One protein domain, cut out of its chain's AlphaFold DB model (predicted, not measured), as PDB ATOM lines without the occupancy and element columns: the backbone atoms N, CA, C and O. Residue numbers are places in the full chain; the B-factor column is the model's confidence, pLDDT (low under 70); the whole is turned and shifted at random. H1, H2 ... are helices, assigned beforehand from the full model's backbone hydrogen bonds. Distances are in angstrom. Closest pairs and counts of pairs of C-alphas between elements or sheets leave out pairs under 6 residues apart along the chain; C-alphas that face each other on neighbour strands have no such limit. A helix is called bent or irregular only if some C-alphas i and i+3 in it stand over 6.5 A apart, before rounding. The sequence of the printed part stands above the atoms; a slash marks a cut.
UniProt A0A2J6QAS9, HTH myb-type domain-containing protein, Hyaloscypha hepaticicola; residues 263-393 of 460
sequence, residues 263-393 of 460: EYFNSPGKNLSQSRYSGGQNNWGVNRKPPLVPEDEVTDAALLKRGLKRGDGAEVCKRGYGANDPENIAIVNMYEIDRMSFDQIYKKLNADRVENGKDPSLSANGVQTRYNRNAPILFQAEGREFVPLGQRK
ATOM      1  N   GLU A 263     156.154 173.918 107.150       61.97
ATOM      2  CA  GLU A 263     156.295 172.471 107.388       61.97
ATOM      3  C   GLU A 263     155.455 171.618 106.432       61.97
ATOM      4  O   GLU A 263     155.825 170.473 106.144       61.97
ATOM      5  N   TYR A 264     154.351 172.165 105.916       70.69
ATOM      6  CA  TYR A 264     153.427 171.440 105.050       70.69
ATOM      7  C   TYR A 264     154.009 171.230 103.660       70.69
ATOM      8  O   TYR A 264     154.659 172.110 103.100       70.69
ATOM      9  N   PHE A 265     153.748 170.052 103.079       68.62
ATOM     10  CA  PHE A 265     154.143 169.803 101.700       68.62
ATOM     11  C   PHE A 265     153.507 170.861 100.798       68.62
ATOM     12  O   PHE A 265     152.274 170.910 100.670       68.62
ATOM     13  N   ASN A 266     154.342 171.700 100.181       64.81
ATOM     14  CA  ASN A 266     153.870 172.784  99.331       64.81
ATOM     15  C   ASN A 266     153.213 172.165  98.106       64.81
ATOM     16  O   ASN A 266     153.869 171.444  97.352       64.81
ATOM     17  N   SER A 267     151.923 172.445  97.903       62.16
ATOM     18  CA  SER A 267     151.208 171.999  96.708       62.16
ATOM     19  C   SER A 267     151.821 172.711  95.495       62.16
ATOM     20  O   SER A 267     151.586 173.905  95.341       62.16
ATOM     21  N   PRO A 268     152.585 172.021  94.619       52.38
ATOM     22  CA  PRO A 268     153.275 172.647  93.478       52.38
ATOM     23  C   PRO A 268     152.315 173.325  92.485       52.38
ATOM     24  O   PRO A 268     152.717 174.119  91.640       52.38
ATOM     25  N   GLY A 269     151.020 173.033  92.592       51.50
ATOM     26  CA  GLY A 269     149.971 173.951  92.181       51.50
ATOM     27  C   GLY A 269     149.171 174.365  93.410       51.50
ATOM     28  O   GLY A 269     148.442 173.550  93.981       51.50
ATOM     29  N   LYS A 270     149.267 175.630  93.821       53.50
ATOM     30  CA  LYS A 270     148.229 176.225  94.664       53.50
ATOM     31  C   LYS A 270     146.890 176.049  93.962       53.50
ATOM     32  O   LYS A 270     146.799 176.210  92.747       53.50
ATOM     33  N   ASN A 271     145.876 175.664  94.734       56.88
ATOM     34  CA  ASN A 271     144.555 175.331  94.221       56.88
ATOM     35  C   ASN A 271     144.646 174.265  93.114       56.88
ATOM     36  O   ASN A 271     144.357 174.529  91.957       56.88
ATOM     37  N   LEU A 272     145.048 173.031  93.403       61.84
ATOM     38  CA  LEU A 272     144.845 171.950  92.431       61.84
ATOM     39  C   LEU A 272     143.424 171.408  92.555       61.84
ATOM     40  O   LEU A 272     142.895 171.267  93.658       61.84
ATOM     41  N   SER A 273     142.780 171.113  91.421       63.47
ATOM     42  CA  SER A 273     141.491 170.438  91.476       63.47
ATOM     43  C   SER A 273     141.720 169.002  91.910       63.47
ATOM     44  O   SER A 273     142.632 168.300  91.462       63.47
ATOM     45  N   GLN A 274     140.853 168.606  92.820       69.12
ATOM     46  CA  GLN A 274     140.686 167.265  93.318       69.12
ATOM     47  C   GLN A 274     140.609 166.247  92.180       69.12
ATOM     48  O   GLN A 274     139.893 166.430  91.189       69.12
ATOM     49  N   SER A 275     141.369 165.156  92.307       69.25
ATOM     50  CA  SER A 275     141.334 164.119  91.280       69.25
ATOM     51  C   SER A 275     139.977 163.412  91.271       69.25
ATOM     52  O   SER A 275     139.235 163.428  92.257       69.25
ATOM     53  N   ARG A 276     139.680 162.692  90.182       68.25
ATOM     54  CA  ARG A 276     138.493 161.823  90.071       68.25
ATOM     55  C   ARG A 276     138.364 160.791  91.204       68.25
ATOM     56  O   ARG A 276     137.279 160.270  91.420       68.25
ATOM     57  N   TYR A 277     139.474 160.464  91.870       67.56
ATOM     58  CA  TYR A 277     139.544 159.468  92.942       67.56
ATOM     59  C   TYR A 277     139.595 160.090  94.338       67.56
ATOM     60  O   TYR A 277     139.594 159.352  95.330       67.56
ATOM     61  N   SER A 278     139.664 161.418  94.416       62.72
ATOM     62  CA  SER A 278     139.491 162.135  95.669       62.72
ATOM     63  C   SER A 278     138.006 162.211  96.020       62.72
ATOM     64  O   SER A 278     137.130 162.210  95.147       62.72
ATOM     65  N   GLY A 279     137.711 162.254  97.310       60.91
ATOM     66  CA  GLY A 279     136.352 162.419  97.804       60.91
ATOM     67  C   GLY A 279     136.012 163.847  98.194       60.91
ATOM     68  O   GLY A 279     134.959 164.060  98.776       60.91
ATOM     69  N   GLY A 280     136.860 164.828  97.903       62.50
ATOM     70  CA  GLY A 280     136.504 166.205  98.211       62.50
ATOM     71  C   GLY A 280     135.481 166.780  97.227       62.50
ATOM     72  O   GLY A 280     135.177 166.175  96.195       62.50
ATOM     73  N   GLN A 281     134.951 167.959  97.557       56.12
ATOM     74  CA  GLN A 281     133.822 168.634  96.910       56.12
ATOM     75  C   GLN A 281     133.924 168.744  95.373       56.12
ATOM     76  O   GLN A 281     132.938 168.463  94.693       56.12
ATOM     77  N   ASN A 282     135.121 168.965  94.817       55.56
ATOM     78  CA  ASN A 282     135.361 169.213  93.387       55.56
ATOM     79  C   ASN A 282     135.844 167.981  92.595       55.56
ATOM     80  O   ASN A 282     136.529 168.117  91.578       55.56
ATOM     81  N   ASN A 283     135.506 166.763  93.032       57.78
ATOM     82  CA  ASN A 283     135.752 165.575  92.215       57.78
ATOM     83  C   ASN A 283     134.870 165.591  90.950       57.78
ATOM     84  O   ASN A 283     133.656 165.763  90.986       57.78
ATOM     85  N   TRP A 284     135.483 165.433  89.784       60.19
ATOM     86  CA  TRP A 284     134.771 165.543  88.507       60.19
ATOM     87  C   TRP A 284     134.217 164.200  88.005       60.19
ATOM     88  O   TRP A 284     133.632 164.128  86.933       60.19
ATOM     89  N   GLY A 285     134.319 163.128  88.794       59.84
ATOM     90  CA  GLY A 285     133.795 161.805  88.437       59.84
ATOM     91  C   GLY A 285     134.598 161.088  87.341       59.84
ATOM     92  O   GLY A 285     135.544 161.627  86.772       59.84
ATOM     93  N   VAL A 286     134.247 159.829  87.064       56.91
ATOM     94  CA  VAL A 286     135.024 158.948  86.165       56.91
ATOM     95  C   VAL A 286     134.883 159.340  84.685       56.91
ATOM     96  O   VAL A 286     135.828 159.154  83.925       56.91
ATOM     97  N   ASN A 287     133.751 159.945  84.299       58.97
ATOM     98  CA  ASN A 287     133.386 160.186  82.896       58.97
ATOM     99  C   ASN A 287     133.194 161.663  82.512       58.97
ATOM    100  O   ASN A 287     132.791 161.938  81.384       58.97
ATOM    101  N   ARG A 288     133.434 162.633  83.406       63.19
ATOM    102  CA  ARG A 288     133.309 164.052  83.023       63.19
ATOM    103  C   ARG A 288     134.641 164.576  82.504       63.19
ATOM    104  O   ARG A 288     135.702 164.049  82.825       63.19
ATOM    105  N   LYS A 289     134.602 165.622  81.684       63.31
ATOM    106  CA  LYS A 289     135.819 166.376  81.370       63.31
ATOM    107  C   LYS A 289     136.260 167.097  82.650       63.31
ATOM    108  O   LYS A 289     135.388 167.551  83.394       63.31
ATOM    109  N   PRO A 290     137.568 167.178  82.946       67.94
ATOM    110  CA  PRO A 290     138.009 167.902  84.125       67.94
ATOM    111  C   PRO A 290     137.558 169.364  84.034       67.94
ATOM    112  O   PRO A 290     137.583 169.917  82.930       67.94
ATOM    113  N   PRO A 291     137.168 169.980  85.159       70.88
ATOM    114  CA  PRO A 291     136.726 171.360  85.174       70.88
ATOM    115  C   PRO A 291     137.862 172.252  84.677       70.88
ATOM    116  O   PRO A 291     139.022 172.111  85.090       70.88
ATOM    117  N   LEU A 292     137.519 173.126  83.740       78.69
ATOM    118  CA  LEU A 292     138.362 174.252  83.392       78.69
ATOM    119  C   LEU A 292     138.126 175.327  84.451       78.69
ATOM    120  O   LEU A 292     137.025 175.446  84.988       78.69
ATOM    121  N   VAL A 293     139.187 176.022  84.826       76.31
ATOM    122  CA  VAL A 293     139.158 177.034  85.875       76.31
ATOM    123  C   VAL A 293     139.808 178.295  85.321       76.31
ATOM    124  O   VAL A 293     140.759 178.162  84.543       76.31
ATOM    125  N   PRO A 294     139.319 179.497  85.674       80.62
ATOM    126  CA  PRO A 294     139.975 180.738  85.292       80.62
ATOM    127  C   PRO A 294     141.472 180.716  85.623       80.62
ATOM    128  O   PRO A 294     141.906 180.126  86.618       80.62
ATOM    129  N   GLU A 295     142.255 181.383  84.776       81.31
ATOM    130  CA  GLU A 295     143.715 181.517  84.902       81.31
ATOM    131  C   GLU A 295     144.130 182.024  86.284       81.31
ATOM    132  O   GLU A 295     145.194 181.665  86.788       81.31
ATOM    133  N   ASP A 296     143.252 182.807  86.913       80.06
ATOM    134  CA  ASP A 296     143.483 183.449  88.197       80.06
ATOM    135  C   ASP A 296     143.786 182.474  89.330       80.06
ATOM    136  O   ASP A 296     144.583 182.778  90.218       80.06
ATOM    137  N   GLU A 297     143.216 181.276  89.260       75.38
ATOM    138  CA  GLU A 297     143.349 180.264  90.300       75.38
ATOM    139  C   GLU A 297     144.569 179.350  90.123       75.38
ATOM    140  O   GLU A 297     144.842 178.538  91.009       75.38
ATOM    141  N   VAL A 298     145.285 179.442  88.997       76.50
ATOM    142  CA  VAL A 298     146.417 178.568  88.657       76.50
ATOM    143  C   VAL A 298     147.744 179.285  88.923       76.50
ATOM    144  O   VAL A 298     147.872 180.492  88.712       76.50
ATOM    145  N   THR A 299     148.756 178.542  89.385       81.00
ATOM    146  CA  THR A 299     150.100 179.094  89.614       81.00
ATOM    147  C   THR A 299     150.745 179.556  88.310       81.00
ATOM    148  O   THR A 299     150.609 178.919  87.259       81.00
ATOM    149  N   ASP A 300     151.523 180.636  88.386       83.62
ATOM    150  CA  ASP A 300     152.219 181.192  87.222       83.62
ATOM    151  C   ASP A 300     153.183 180.184  86.591       83.62
ATOM    152  O   ASP A 300     153.330 180.148  85.372       83.62
ATOM    153  N   ALA A 301     153.797 179.310  87.394       83.25
ATOM    154  CA  ALA A 301     154.649 178.234  86.898       83.25
ATOM    155  C   ALA A 301     153.870 177.258  85.998       83.25
ATOM    156  O   ALA A 301     154.344 176.893  84.920       83.25
ATOM    157  N   ALA A 302     152.652 176.878  86.396       81.69
ATOM    158  CA  ALA A 302     151.805 175.969  85.630       81.69
ATOM    159  C   ALA A 302     151.254 176.622  84.350       81.69
ATOM    160  O   ALA A 302     151.219 175.970  83.300       81.69
ATOM    161  N   LEU A 303     150.876 177.906  84.403       84.12
ATOM    162  CA  LEU A 303     150.507 178.683  83.210       84.12
ATOM    163  C   LEU A 303     151.690 178.776  82.243       84.12
ATOM    164  O   LEU A 303     151.582 178.407  81.068       84.12
ATOM    165  N   LEU A 304     152.857 179.157  82.767       85.56
ATOM    166  CA  LEU A 304     154.073 179.305  81.986       85.56
ATOM    167  C   LEU A 304     154.462 177.981  81.330       85.56
ATOM    168  O   LEU A 304     154.781 177.975  80.141       85.56
ATOM    169  N   LYS A 305     154.388 176.857  82.046       84.31
ATOM    170  CA  LYS A 305     154.700 175.529  81.501       84.31
ATOM    171  C   LYS A 305     153.807 175.167  80.311       84.31
ATOM    172  O   LYS A 305     154.272 174.531  79.370       84.31
ATOM    173  N   ARG A 306     152.547 175.611  80.322       82.19
ATOM    174  CA  ARG A 306     151.572 175.410  79.232       82.19
ATOM    175  C   ARG A 306     151.686 176.436  78.106       82.19
ATOM    176  O   ARG A 306     150.994 176.303  77.105       82.19
ATOM    177  N   GLY A 307     152.558 177.435  78.253       83.31
ATOM    178  CA  GLY A 307     152.706 178.518  77.283       83.31
ATOM    179  C   GLY A 307     151.581 179.552  77.335       83.31
ATOM    180  O   GLY A 307     151.465 180.335  76.401       83.31
ATOM    181  N   LEU A 308     150.787 179.564  78.409       83.56
ATOM    182  CA  LEU A 308     149.694 180.513  78.616       83.56
ATOM    183  C   LEU A 308     150.202 181.736  79.387       83.56
ATOM    184  O   LEU A 308     151.078 181.606  80.251       83.56
ATOM    185  N   LYS A 309     149.668 182.919  79.073       83.06
ATOM    186  CA  LYS A 309     149.912 184.152  79.827       83.06
ATOM    187  C   LYS A 309     148.654 184.505  80.611       83.06
ATOM    188  O   LYS A 309     147.551 184.215  80.174       83.06
ATOM    189  N   ARG A 310     148.836 185.126  81.776       81.00
ATOM    190  CA  ARG A 310     147.717 185.617  82.583       81.00
ATOM    191  C   ARG A 310     147.057 186.798  81.865       81.00
ATOM    192  O   ARG A 310     147.762 187.723  81.459       81.00
ATOM    193  N   GLY A 311     145.734 186.768  81.755       77.50
ATOM    194  CA  GLY A 311     144.920 187.792  81.100       77.50
ATOM    195  C   GLY A 311     144.413 187.410  79.708       77.50
ATOM    196  O   GLY A 311     143.679 188.200  79.118       77.50
ATOM    197  N   ASP A 312     144.740 186.217  79.202       74.06
ATOM    198  CA  ASP A 312     144.192 185.724  77.929       74.06
ATOM    199  C   ASP A 312     142.730 185.249  78.099       74.06
ATOM    200  O   ASP A 312     142.018 185.024  77.118       74.06
ATOM    201  N   GLY A 313     142.263 185.130  79.351       72.44
ATOM    202  CA  GLY A 313     140.904 184.710  79.698       72.44
ATOM    203  C   GLY A 313     140.630 183.241  79.370       72.44
ATOM    204  O   GLY A 313     139.476 182.811  79.378       72.44
ATOM    205  N   ALA A 314     141.671 182.466  79.064       72.88
ATOM    206  CA  ALA A 314     141.559 181.069  78.704       72.88
ATOM    207  C   ALA A 314     141.324 180.234  79.960       72.88
ATOM    208  O   ALA A 314     142.141 180.192  80.876       72.88
ATOM    209  N   GLU A 315     140.220 179.497  80.012       78.69
ATOM    210  CA  GLU A 315     140.019 178.576  81.121       78.69
ATOM    211  C   GLU A 315     141.036 177.429  81.037       78.69
ATOM    212  O   GLU A 315     141.164 176.719  80.034       78.69
ATOM    213  N   VAL A 316     141.772 177.226  82.122       75.06
ATOM    214  CA  VAL A 316     142.867 176.271  82.182       75.06
ATOM    215  C   VAL A 316     142.434 175.041  82.958       75.06
ATOM    216  O   VAL A 316     141.815 175.098  84.018       75.06
ATOM    217  N   CYS A 317     142.805 173.871  82.449       69.31
ATOM    218  CA  CYS A 317     142.536 172.624  83.141       69.31
ATOM    219  C   CYS A 317     143.359 172.538  84.444       69.31
ATOM    220  O   CYS A 317     144.583 172.360  84.420       69.31
ATOM    221  N   LYS A 318     142.688 172.626  85.595       65.31
ATOM    222  CA  LYS A 318     143.282 172.636  86.948       65.31
ATOM    223  C   LYS A 318     143.712 171.233  87.407       65.31
ATOM    224  O   LYS A 318     143.380 170.793  88.500       65.31
ATOM    225  N   ARG A 319     144.363 170.442  86.552       60.25
ATOM    226  CA  ARG A 319     144.657 169.021  86.836       60.25
ATOM    227  C   ARG A 319     145.694 168.855  87.952       60.25
ATOM    228  O   ARG A 319     146.871 169.083  87.705       60.25
ATOM    229  N   GLY A 320     145.277 168.319  89.100       60.38
ATOM    230  CA  GLY A 320     146.142 167.538  89.987       60.38
ATOM    231  C   GLY A 320     145.926 166.043  89.730       60.38
ATOM    232  O   GLY A 320     144.830 165.525  89.943       60.38
ATOM    233  N   TYR A 321     146.938 165.322  89.241       63.91
ATOM    234  CA  TYR A 321     146.905 163.854  89.171       63.91
ATOM    235  C   TYR A 321     148.019 163.246  90.020       63.91
ATOM    236  O   TYR A 321     149.110 163.800  90.135       63.91
ATOM    237  N   GLY A 322     147.754 162.059  90.570       79.75
ATOM    238  CA  GLY A 322     148.752 161.292  91.312       79.75
ATOM    239  C   GLY A 322     149.152 161.990  92.609       79.75
ATOM    240  O   GLY A 322     148.291 162.260  93.445       79.75
ATOM    241  N   ALA A 323     150.445 162.271  92.765       80.06
ATOM    242  CA  ALA A 323     151.007 162.904  93.958       80.06
ATOM    243  C   ALA A 323     150.401 164.290  94.254       80.06
ATOM    244  O   ALA A 323     150.255 164.646  95.415       80.06
ATOM    245  N   ASN A 324     149.961 164.999  93.214       76.62
ATOM    246  CA  ASN A 324     149.405 166.353  93.281       76.62
ATOM    247  C   ASN A 324     147.914 166.444  93.601       76.62
ATOM    248  O   ASN A 324     147.339 167.529  93.588       76.62
ATOM    249  N   ASP A 325     147.249 165.315  93.816       82.50
ATOM    250  CA  ASP A 325     145.874 165.350  94.297       82.50
ATOM    251  C   ASP A 325     145.865 165.947  95.717       82.50
ATOM    252  O   ASP A 325     146.565 165.404  96.578       82.50
ATOM    253  N   PRO A 326     145.092 167.009  96.004       81.62
ATOM    254  CA  PRO A 326     145.043 167.607  97.339       81.62
ATOM    255  C   PRO A 326     144.678 166.596  98.433       81.62
ATOM    256  O   PRO A 326     145.194 166.695  99.540       81.62
ATOM    257  N   GLU A 327     143.873 165.566  98.134       87.12
ATOM    258  CA  GLU A 327     143.612 164.487  99.099       87.12
ATOM    259  C   GLU A 327     144.881 163.668  99.403       87.12
ATOM    260  O   GLU A 327     145.102 163.272 100.543       87.12
ATOM    261  N   ASN A 328     145.757 163.439  98.418       91.06
ATOM    262  CA  ASN A 328     147.010 162.709  98.630       91.06
ATOM    263  C   ASN A 328     148.048 163.552  99.380       91.06
ATOM    264  O   ASN A 328     148.744 163.009 100.236       91.06
ATOM    265  N   ILE A 329     148.120 164.856  99.100       88.19
ATOM    266  CA  ILE A 329     148.957 165.801  99.854       88.19
ATOM    267  C   ILE A 329     148.483 165.854 101.311       88.19
ATOM    268  O   ILE A 329     149.284 165.674 102.227       88.19
ATOM    269  N   ALA A 330     147.170 165.969 101.532       89.75
ATOM    270  CA  ALA A 330     146.579 165.948 102.866       89.75
ATOM    271  C   ALA A 330     146.880 164.638 103.615       89.75
ATOM    272  O   ALA A 330     147.190 164.679 104.801       89.75
ATOM    273  N   ILE A 331     146.853 163.479 102.943       93.31
ATOM    274  CA  ILE A 331     147.247 162.194 103.552       93.31
ATOM    275  C   ILE A 331     148.699 162.228 104.051       93.31
ATOM    276  O   ILE A 331     148.965 161.743 105.151       93.31
ATOM    277  N   VAL A 332     149.636 162.761 103.259       92.62
ATOM    278  CA  VAL A 332     151.050 162.837 103.659       92.62
ATOM    279  C   VAL A 332     151.234 163.821 104.810       92.62
ATOM    280  O   VAL A 332     151.849 163.452 105.809       92.62
ATOM    281  N   ASN A 333     150.628 165.005 104.721       90.81
ATOM    282  CA  ASN A 333     150.682 166.022 105.768       90.81
ATOM    283  C   ASN A 333     150.089 165.515 107.090       90.81
ATOM    284  O   ASN A 333     150.758 165.560 108.118       90.81
ATOM    285  N   MET A 334     148.894 164.915 107.066       93.19
ATOM    286  CA  MET A 334     148.278 164.362 108.276       93.19
ATOM    287  C   MET A 334     149.114 163.242 108.911       93.19
ATOM    288  O   MET A 334     149.098 163.054 110.128       93.19
ATOM    289  N   TYR A 335     149.832 162.460 108.102       93.25
ATOM    290  CA  TYR A 335     150.643 161.360 108.614       93.25
ATOM    291  C   TYR A 335     151.988 161.817 109.190       93.25
ATOM    292  O   TYR A 335     152.371 161.360 110.273       93.25
ATOM    293  N   GLU A 336     152.717 162.658 108.453       90.88
ATOM    294  CA  GLU A 336     154.065 163.105 108.821       90.88
ATOM    295  C   GLU A 336     154.026 164.247 109.839       90.88
ATOM    296  O   GLU A 336     154.695 164.153 110.866       90.88
ATOM    297  N   ILE A 337     153.179 165.253 109.609       88.25
ATOM    298  CA  ILE A 337     153.154 166.513 110.366       88.25
ATOM    299  C   ILE A 337     152.142 166.421 111.505       88.25
ATOM    300  O   ILE A 337     152.515 166.506 112.672       88.25
ATOM    301  N   ASP A 338     150.876 166.107 111.202       88.00
ATOM    302  CA  ASP A 338     149.820 166.043 112.232       88.00
ATOM    303  C   ASP A 338     149.934 164.787 113.120       88.00
ATOM    304  O   ASP A 338     149.158 164.588 114.060       88.00
ATOM    305  N   ARG A 339     150.895 163.902 112.813       90.06
ATOM    306  CA  ARG A 339     151.179 162.643 113.520       90.06
ATOM    307  C   ARG A 339     149.947 161.737 113.673       90.06
ATOM    308  O   ARG A 339     149.875 160.932 114.607       90.06
ATOM    309  N   MET A 340     148.999 161.806 112.740       93.50
ATOM    310  CA  MET A 340     147.809 160.955 112.737       93.50
ATOM    311  C   MET A 340     148.155 159.522 112.305       93.50
ATOM    312  O   MET A 340     149.065 159.272 111.507       93.50
ATOM    313  N   SER A 341     147.427 158.538 112.835       94.94
ATOM    314  CA  SER A 341     147.475 157.167 112.315       94.94
ATOM    315  C   SER A 341     146.646 157.043 111.036       94.94
ATOM    316  O   SER A 341     145.698 157.802 110.830       94.94
ATOM    317  N   PHE A 342     146.928 156.041 110.195       95.50
ATOM    318  CA  PHE A 342     146.105 155.784 109.004       95.50
ATOM    319  C   PHE A 342     144.626 155.572 109.347       95.50
ATOM    320  O   PHE A 342     143.763 156.000 108.581       95.50
ATOM    321  N   ASP A 343     144.339 155.010 110.529       96.69
ATOM    322  CA  ASP A 343     142.977 154.851 111.035       96.69
ATOM    323  C   ASP A 343     142.277 156.181 111.315       96.69
ATOM    324  O   ASP A 343     141.088 156.343 111.050       96.69
ATOM    325  N   GLN A 344     143.005 157.148 111.868       96.25
ATOM    326  CA  GLN A 344     142.466 158.480 112.124       96.25
ATOM    327  C   GLN A 344     142.291 159.257 110.817       96.25
ATOM    328  O   GLN A 344     141.279 159.934 110.642       96.25
ATOM    329  N   ILE A 345     143.237 159.112 109.886       94.69
ATOM    330  CA  ILE A 345     143.224 159.808 108.596       94.69
ATOM    331  C   ILE A 345     142.012 159.392 107.760       94.69
ATOM    332  O   ILE A 345     141.275 160.261 107.300       94.69
ATOM    333  N   TYR A 346     141.751 158.088 107.581       95.25
ATOM    334  CA  TYR A 346     140.603 157.678 106.758       95.25
ATOM    335  C   TYR A 346     139.269 158.088 107.395       95.25
ATOM    336  O   TYR A 346     138.346 158.446 106.671       95.25
ATOM    337  N   LYS A 347     139.165 158.070 108.734       95.69
ATOM    338  CA  LYS A 347     137.965 158.531 109.452       95.69
ATOM    339  C   LYS A 347     137.719 160.016 109.230       95.69
ATOM    340  O   LYS A 347     136.590 160.382 108.932       95.69
ATOM    341  N   LYS A 348     138.766 160.841 109.335       94.25
ATOM    342  CA  LYS A 348     138.688 162.279 109.061       94.25
ATOM    343  C   LYS A 348     138.269 162.537 107.613       94.25
ATOM    344  O   LYS A 348     137.247 163.162 107.390       94.25
ATOM    345  N   LEU A 349     138.960 161.936 106.643       91.81
ATOM    346  CA  LEU A 349     138.633 162.107 105.222       91.81
ATOM    347  C   LEU A 349     137.230 161.606 104.859       91.81
ATOM    348  O   LEU A 349     136.570 162.190 104.006       91.81
ATOM    349  N   ASN A 350     136.757 160.526 105.479       93.12
ATOM    350  CA  ASN A 350     135.389 160.056 105.278       93.12
ATOM    351  C   ASN A 350     134.350 160.961 105.945       93.12
ATOM    352  O   ASN A 350     133.279 161.129 105.374       93.12
ATOM    353  N   ALA A 351     134.646 161.543 107.108       91.31
ATOM    354  CA  ALA A 351     133.779 162.548 107.715       91.31
ATOM    355  C   ALA A 351     133.655 163.770 106.794       91.31
ATOM    356  O   ALA A 351     132.539 164.160 106.464       91.31
ATOM    357  N   ASP A 352     134.783 164.259 106.268       86.94
ATOM    358  CA  ASP A 352     134.812 165.360 105.302       86.94
ATOM    359  C   ASP A 352     134.029 164.993 104.020       86.94
ATOM    360  O   ASP A 352     133.317 165.818 103.451       86.94
ATOM    361  N   ARG A 353     134.102 163.737 103.553       86.69
ATOM    362  CA  ARG A 353     133.297 163.246 102.412       86.69
ATOM    363  C   ARG A 353     131.801 163.288 102.702       86.69
ATOM    364  O   ARG A 353     131.050 163.763 101.858       86.69
ATOM    365  N   VAL A 354     131.383 162.814 103.874       89.25
ATOM    366  CA  VAL A 354     129.971 162.791 104.284       89.25
ATOM    367  C   VAL A 354     129.426 164.207 104.445       89.25
ATOM    368  O   VAL A 354     128.330 164.482 103.966       89.25
ATOM    369  N   GLU A 355     130.200 165.117 105.039       86.44
ATOM    370  CA  GLU A 355     129.849 166.539 105.142       86.44
ATOM    371  C   GLU A 355     129.639 167.173 103.758       86.44
ATOM    372  O   GLU A 355     128.712 167.950 103.550       86.44
ATOM    373  N   ASN A 356     130.429 166.744 102.770       79.88
ATOM    374  CA  ASN A 356     130.291 167.141 101.370       79.88
ATOM    375  C   ASN A 356     129.235 166.339 100.577       79.88
ATOM    376  O   ASN A 356     129.184 166.449  99.349       79.88
ATOM    377  N   GLY A 357     128.416 165.514 101.239       83.88
ATOM    378  CA  GLY A 357     127.356 164.721 100.609       83.88
ATOM    379  C   GLY A 357     127.852 163.546  99.757       83.88
ATOM    380  O   GLY A 357     127.203 163.188  98.775       83.88
ATOM    381  N   LYS A 358     129.016 162.969 100.080       79.56
ATOM    382  CA  LYS A 358     129.658 161.876  99.327       79.56
ATOM    383  C   LYS A 358     129.828 160.614 100.160       79.56
ATOM    384  O   LYS A 358     129.938 160.656 101.384       79.56
ATOM    385  N   ASP A 359     129.942 159.489  99.459       84.38
ATOM    386  CA  ASP A 359     130.073 158.183 100.097       84.38
ATOM    387  C   ASP A 359     131.427 158.023 100.818       84.38
ATOM    388  O   ASP A 359     132.495 158.224 100.210       84.38
ATOM    389  N   PRO A 360     131.427 157.587 102.093       88.12
ATOM    390  CA  PRO A 360     132.632 157.327 102.876       88.12
ATOM    391  C   PRO A 360     133.300 156.004 102.456       88.12
ATOM    392  O   PRO A 360     133.363 155.035 103.208       88.12
ATOM    393  N   SER A 361     133.800 155.946 101.222       88.31
ATOM    394  CA  SER A 361     134.384 154.741 100.614       88.31
ATOM    395  C   SER A 361     135.853 154.482 100.976       88.31
ATOM    396  O   SER A 361     136.418 153.465 100.570       88.31
ATOM    397  N   LEU A 362     136.517 155.392 101.699       90.56
ATOM    398  CA  LEU A 362     137.942 155.258 101.994       90.56
ATOM    399  C   LEU A 362     138.171 154.308 103.178       90.56
ATOM    400  O   LEU A 362     137.483 154.387 104.192       90.56
ATOM    401  N   SER A 363     139.169 153.433 103.077       94.81
ATOM    402  CA  SER A 363     139.593 152.544 104.167       94.81
ATOM    403  C   SER A 363     141.000 152.892 104.655       94.81
ATOM    404  O   SER A 363     141.777 153.512 103.921       94.81
ATOM    405  N   ALA A 364     141.366 152.448 105.863       94.88
ATOM    406  CA  ALA A 364     142.718 152.619 106.409       94.88
ATOM    407  C   ALA A 364     143.799 152.071 105.461       94.88
ATOM    408  O   ALA A 364     144.783 152.752 105.166       94.88
ATOM    409  N   ASN A 365     143.573 150.873 104.909       95.38
ATOM    410  CA  ASN A 365     144.473 150.258 103.933       95.38
ATOM    411  C   ASN A 365     144.546 151.072 102.624       95.38
ATOM    412  O   ASN A 365     145.615 151.223 102.029       95.38
ATOM    413  N   GLY A 366     143.421 151.655 102.194       93.81
ATOM    414  CA  GLY A 366     143.372 152.560 101.045       93.81
ATOM    415  C   GLY A 366     144.226 153.813 101.245       93.81
ATOM    416  O   GLY A 366     144.982 154.189 100.348       93.81
ATOM    417  N   VAL A 367     144.166 154.424 102.433       94.81
ATOM    418  CA  VAL A 367     145.020 155.565 102.806       94.81
ATOM    419  C   VAL A 367     146.492 155.163 102.829       94.81
ATOM    420  O   VAL A 367     147.307 155.830 102.196       94.81
ATOM    421  N   GLN A 368     146.837 154.057 103.491       94.69
ATOM    422  CA  GLN A 368     148.219 153.574 103.569       94.69
ATOM    423  C   GLN A 368     148.812 153.294 102.179       94.69
ATOM    424  O   GLN A 368     149.940 153.693 101.887       94.69
ATOM    425  N   THR A 369     148.042 152.660 101.292       93.75
ATOM    426  CA  THR A 369     148.461 152.393  99.908       93.75
ATOM    427  C   THR A 369     148.730 153.693  99.145       93.75
ATOM    428  O   THR A 369     149.737 153.811  98.444       93.75
ATOM    429  N   ARG A 370     147.854 154.696  99.298       93.62
ATOM    430  CA  ARG A 370     148.032 156.017  98.673       93.62
ATOM    431  C   ARG A 370     149.248 156.750  99.225       93.62
ATOM    432  O   ARG A 370     150.002 157.316  98.438       93.62
ATOM    433  N   TYR A 371     149.455 156.703 100.535       94.62
ATOM    434  CA  TYR A 371     150.628 157.271 101.184       94.62
ATOM    435  C   TYR A 371     151.917 156.648 100.619       94.62
ATOM    436  O   TYR A 371     152.755 157.367 100.086       94.62
ATOM    437  N   ASN A 372     152.035 155.316 100.608       93.12
ATOM    438  CA  ASN A 372     153.244 154.624 100.136       93.12
ATOM    439  C   ASN A 372     153.580 154.912  98.666       93.12
ATOM    440  O   ASN A 372     154.750 154.920  98.293       93.12
ATOM    441  N   ARG A 373     152.566 155.144  97.822       91.50
ATOM    442  CA  ARG A 373     152.761 155.471  96.404       91.50
ATOM    443  C   ARG A 373     153.159 156.929  96.182       91.50
ATOM    444  O   ARG A 373     153.963 157.207  95.300       91.50
ATOM    445  N   ASN A 374     152.550 157.857  96.920       92.00
ATOM    446  CA  ASN A 374     152.662 159.288  96.639       92.00
ATOM    447  C   ASN A 374     153.722 159.993  97.497       92.00
ATOM    448  O   ASN A 374     154.365 160.912  96.999       92.00
ATOM    449  N   ALA A 375     153.947 159.557  98.740       90.69
ATOM    450  CA  ALA A 375     154.932 160.166  99.630       90.69
ATOM    451  C   ALA A 375     156.357 160.165  99.039       90.69
ATOM    452  O   ALA A 375     156.951 161.236  99.011       90.69
ATOM    453  N   PRO A 376     156.894 159.070  98.454       89.19
ATOM    454  CA  PRO A 376     158.226 159.115  97.841       89.19
ATOM    455  C   PRO A 376     158.356 160.204  96.772       89.19
ATOM    456  O   PRO A 376     159.379 160.873  96.683       89.19
ATOM    457  N   ILE A 377     157.297 160.395  95.979       85.56
ATOM    458  CA  ILE A 377     157.259 161.376  94.896       85.56
ATOM    459  C   ILE A 377     157.248 162.793  95.472       85.56
ATOM    460  O   ILE A 377     158.003 163.629  94.992       85.56
ATOM    461  N   LEU A 378     156.430 163.051  96.496       84.62
ATOM    462  CA  LEU A 378     156.336 164.360  97.150       84.62
ATOM    463  C   LEU A 378     157.640 164.736  97.863       84.62
ATOM    464  O   LEU A 378     158.150 165.830  97.658       84.62
ATOM    465  N   PHE A 379     158.237 163.810  98.616       85.44
ATOM    466  CA  PHE A 379     159.534 164.025  99.262       85.44
ATOM    467  C   PHE A 379     160.631 164.307  98.231       85.44
ATOM    468  O   PHE A 379     161.335 165.306  98.345       85.44
ATOM    469  N   GLN A 380     160.722 163.501  97.169       81.06
ATOM    470  CA  GLN A 380     161.701 163.724  96.105       81.06
ATOM    471  C   GLN A 380     161.468 165.053  95.370       81.06
ATOM    472  O   GLN A 380     162.432 165.723  95.000       81.06
ATOM    473  N   ALA A 381     160.205 165.444  95.170       75.69
ATOM    474  CA  ALA A 381     159.849 166.744  94.612       75.69
ATOM    475  C   ALA A 381     160.375 167.882  95.472       75.69
ATOM    476  O   ALA A 381     160.780 168.892  94.923       75.69
ATOM    477  N   GLU A 382     160.384 167.706  96.792       74.44
ATOM    478  CA  GLU A 382     160.908 168.675  97.749       74.44
ATOM    479  C   GLU A 382     162.426 168.607  97.943       74.44
ATOM    480  O   GLU A 382     162.977 169.327  98.771       74.44
ATOM    481  N   GLY A 383     163.120 167.729  97.211       71.44
ATOM    482  CA  GLY A 383     164.540 167.460  97.441       71.44
ATOM    483  C   GLY A 383     164.817 166.743  98.769       71.44
ATOM    484  O   GLY A 383     165.962 166.689  99.214       71.44
ATOM    485  N   ARG A 384     163.785 166.182  99.409       77.12
ATOM    486  CA  ARG A 384     163.880 165.412 100.650       77.12
ATOM    487  C   ARG A 384     164.092 163.931 100.331       77.12
ATOM    488  O   ARG A 384     163.504 163.377  99.401       77.12
ATOM    489  N   GLU A 385     164.924 163.266 101.126       82.56
ATOM    490  CA  GLU A 385     165.046 161.808 101.072       82.56
ATOM    491  C   GLU A 385     163.781 161.177 101.662       82.56
ATOM    492  O   GLU A 385     163.299 161.612 102.703       82.56
ATOM    493  N   PHE A 386     163.243 160.146 101.012       87.25
ATOM    494  CA  PHE A 386     162.129 159.373 101.549       87.25
ATOM    495  C   PHE A 386     162.623 158.026 102.063       87.25
ATOM    496  O   PHE A 386     163.100 157.201 101.285       87.25
ATOM    497  N   VAL A 387     162.419 157.763 103.353       87.00
ATOM    498  CA  VAL A 387     162.660 156.441 103.939       87.00
ATOM    499  C   VAL A 387     161.345 155.654 103.937       87.00
ATOM    500  O   VAL A 387     160.374 156.113 104.538       87.00
ATOM    501  N   PRO A 388     161.247 154.476 103.299       89.06
ATOM    502  CA  PRO A 388     160.042 153.647 103.327       89.06
ATOM    503  C   PRO A 388     159.634 153.223 104.740       89.06
ATOM    504  O   PRO A 388     160.493 152.903 105.556       89.06
ATOM    505  N   LEU A 389     158.326 153.111 105.013       87.50
ATOM    506  CA  LEU A 389     157.794 152.752 106.342       87.50
ATOM    507  C   LEU A 389     158.423 151.486 106.946       87.50
ATOM    508  O   LEU A 389     158.659 151.446 108.147       87.50
ATOM    509  N   GLY A 390     158.712 150.470 106.125       86.00
ATOM    510  CA  GLY A 390     159.327 149.217 106.583       86.00
ATOM    511  C   GLY A 390     160.784 149.354 107.040       86.00
ATOM    512  O   GLY A 390     161.266 148.503 107.777       86.00
ATOM    513  N   GLN A 391     161.473 150.420 106.626       86.69
ATOM    514  CA  GLN A 391     162.836 150.745 107.058       86.69
ATOM    515  C   GLN A 391     162.854 151.700 108.262       86.69
ATOM    516  O   GLN A 391     163.906 151.920 108.860       86.69
ATOM    517  N   ARG A 392     161.700 152.260 108.643       88.06
ATOM    518  CA  ARG A 392     161.573 153.141 109.808       88.06
ATOM    519  C   ARG A 392     161.423 152.316 111.080       88.06
ATOM    520  O   ARG A 392     160.808 151.248 111.083       88.06
ATOM    521  N   LYS A 393     161.913 152.840 112.206       86.19
ATOM    522  CA  LYS A 393     161.558 152.277 113.516       86.19
ATOM    523  C   LYS A 393     160.049 152.419 113.727       86.19
ATOM    524  O   LYS A 393     159.420 153.365 113.254       86.19
TER     525      LYS A 393
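AT A GLANCE: This is residues 263 to 393 of the 460 residues of the protein "HTH myb-type domain-containing protein" of Hyaloscypha hepaticicola (UniProt A0A2J6QAS9). There is little regular structure: H2 and H3 make a helical hairpin, H4 crosses H2 and makes a corner with H3, and small H1 sits away among loops. The printed part has 131 residues, with four named helices, H1 to H4 in order, and no named strand; the class is all helix, with 49 residues in named elements. It is compact, radius of gyration of the C-alphas 15.8 A, spanning 51 by 37 by 23 A.

HOW THE PARTS SIT: Past residues 263 to 299, find H1, residues 300 to 305, which touches no helix. H2, residues 326 to 336, touches H3, residues 342 to 355, at Met 334 and Ile 345, their closest C-alphas, 6.8 A apart; this hairpin runs opposite ways at 35.4 degrees, only just a steep tilt. H4, residues 364 to 381, touches H2, about perpendicular at 89 degrees, closest at C-alphas 332 and 371, 6.1 A. Every O i to N i+4 pair is within hydrogen-bond range in H1, H2 and H3; in H4, 12 of 14.

IN THESE COORDINATES: Find C-alpha 300 at (152.219, 181.192, 87.222), where H1 begins. H3 runs 19.9 A; H4 runs 25.1 A to C-alpha 381 at (159.849, 166.744, 94.612), only just irregular, with C-alphas 373 and 376 6.7 A apart.

THE WHOLE: The printed part has no cut; the H1 to H2 link is long, 20 residues. Confidence is under 70 at residues 263, 265 to 290 and 317 to 321.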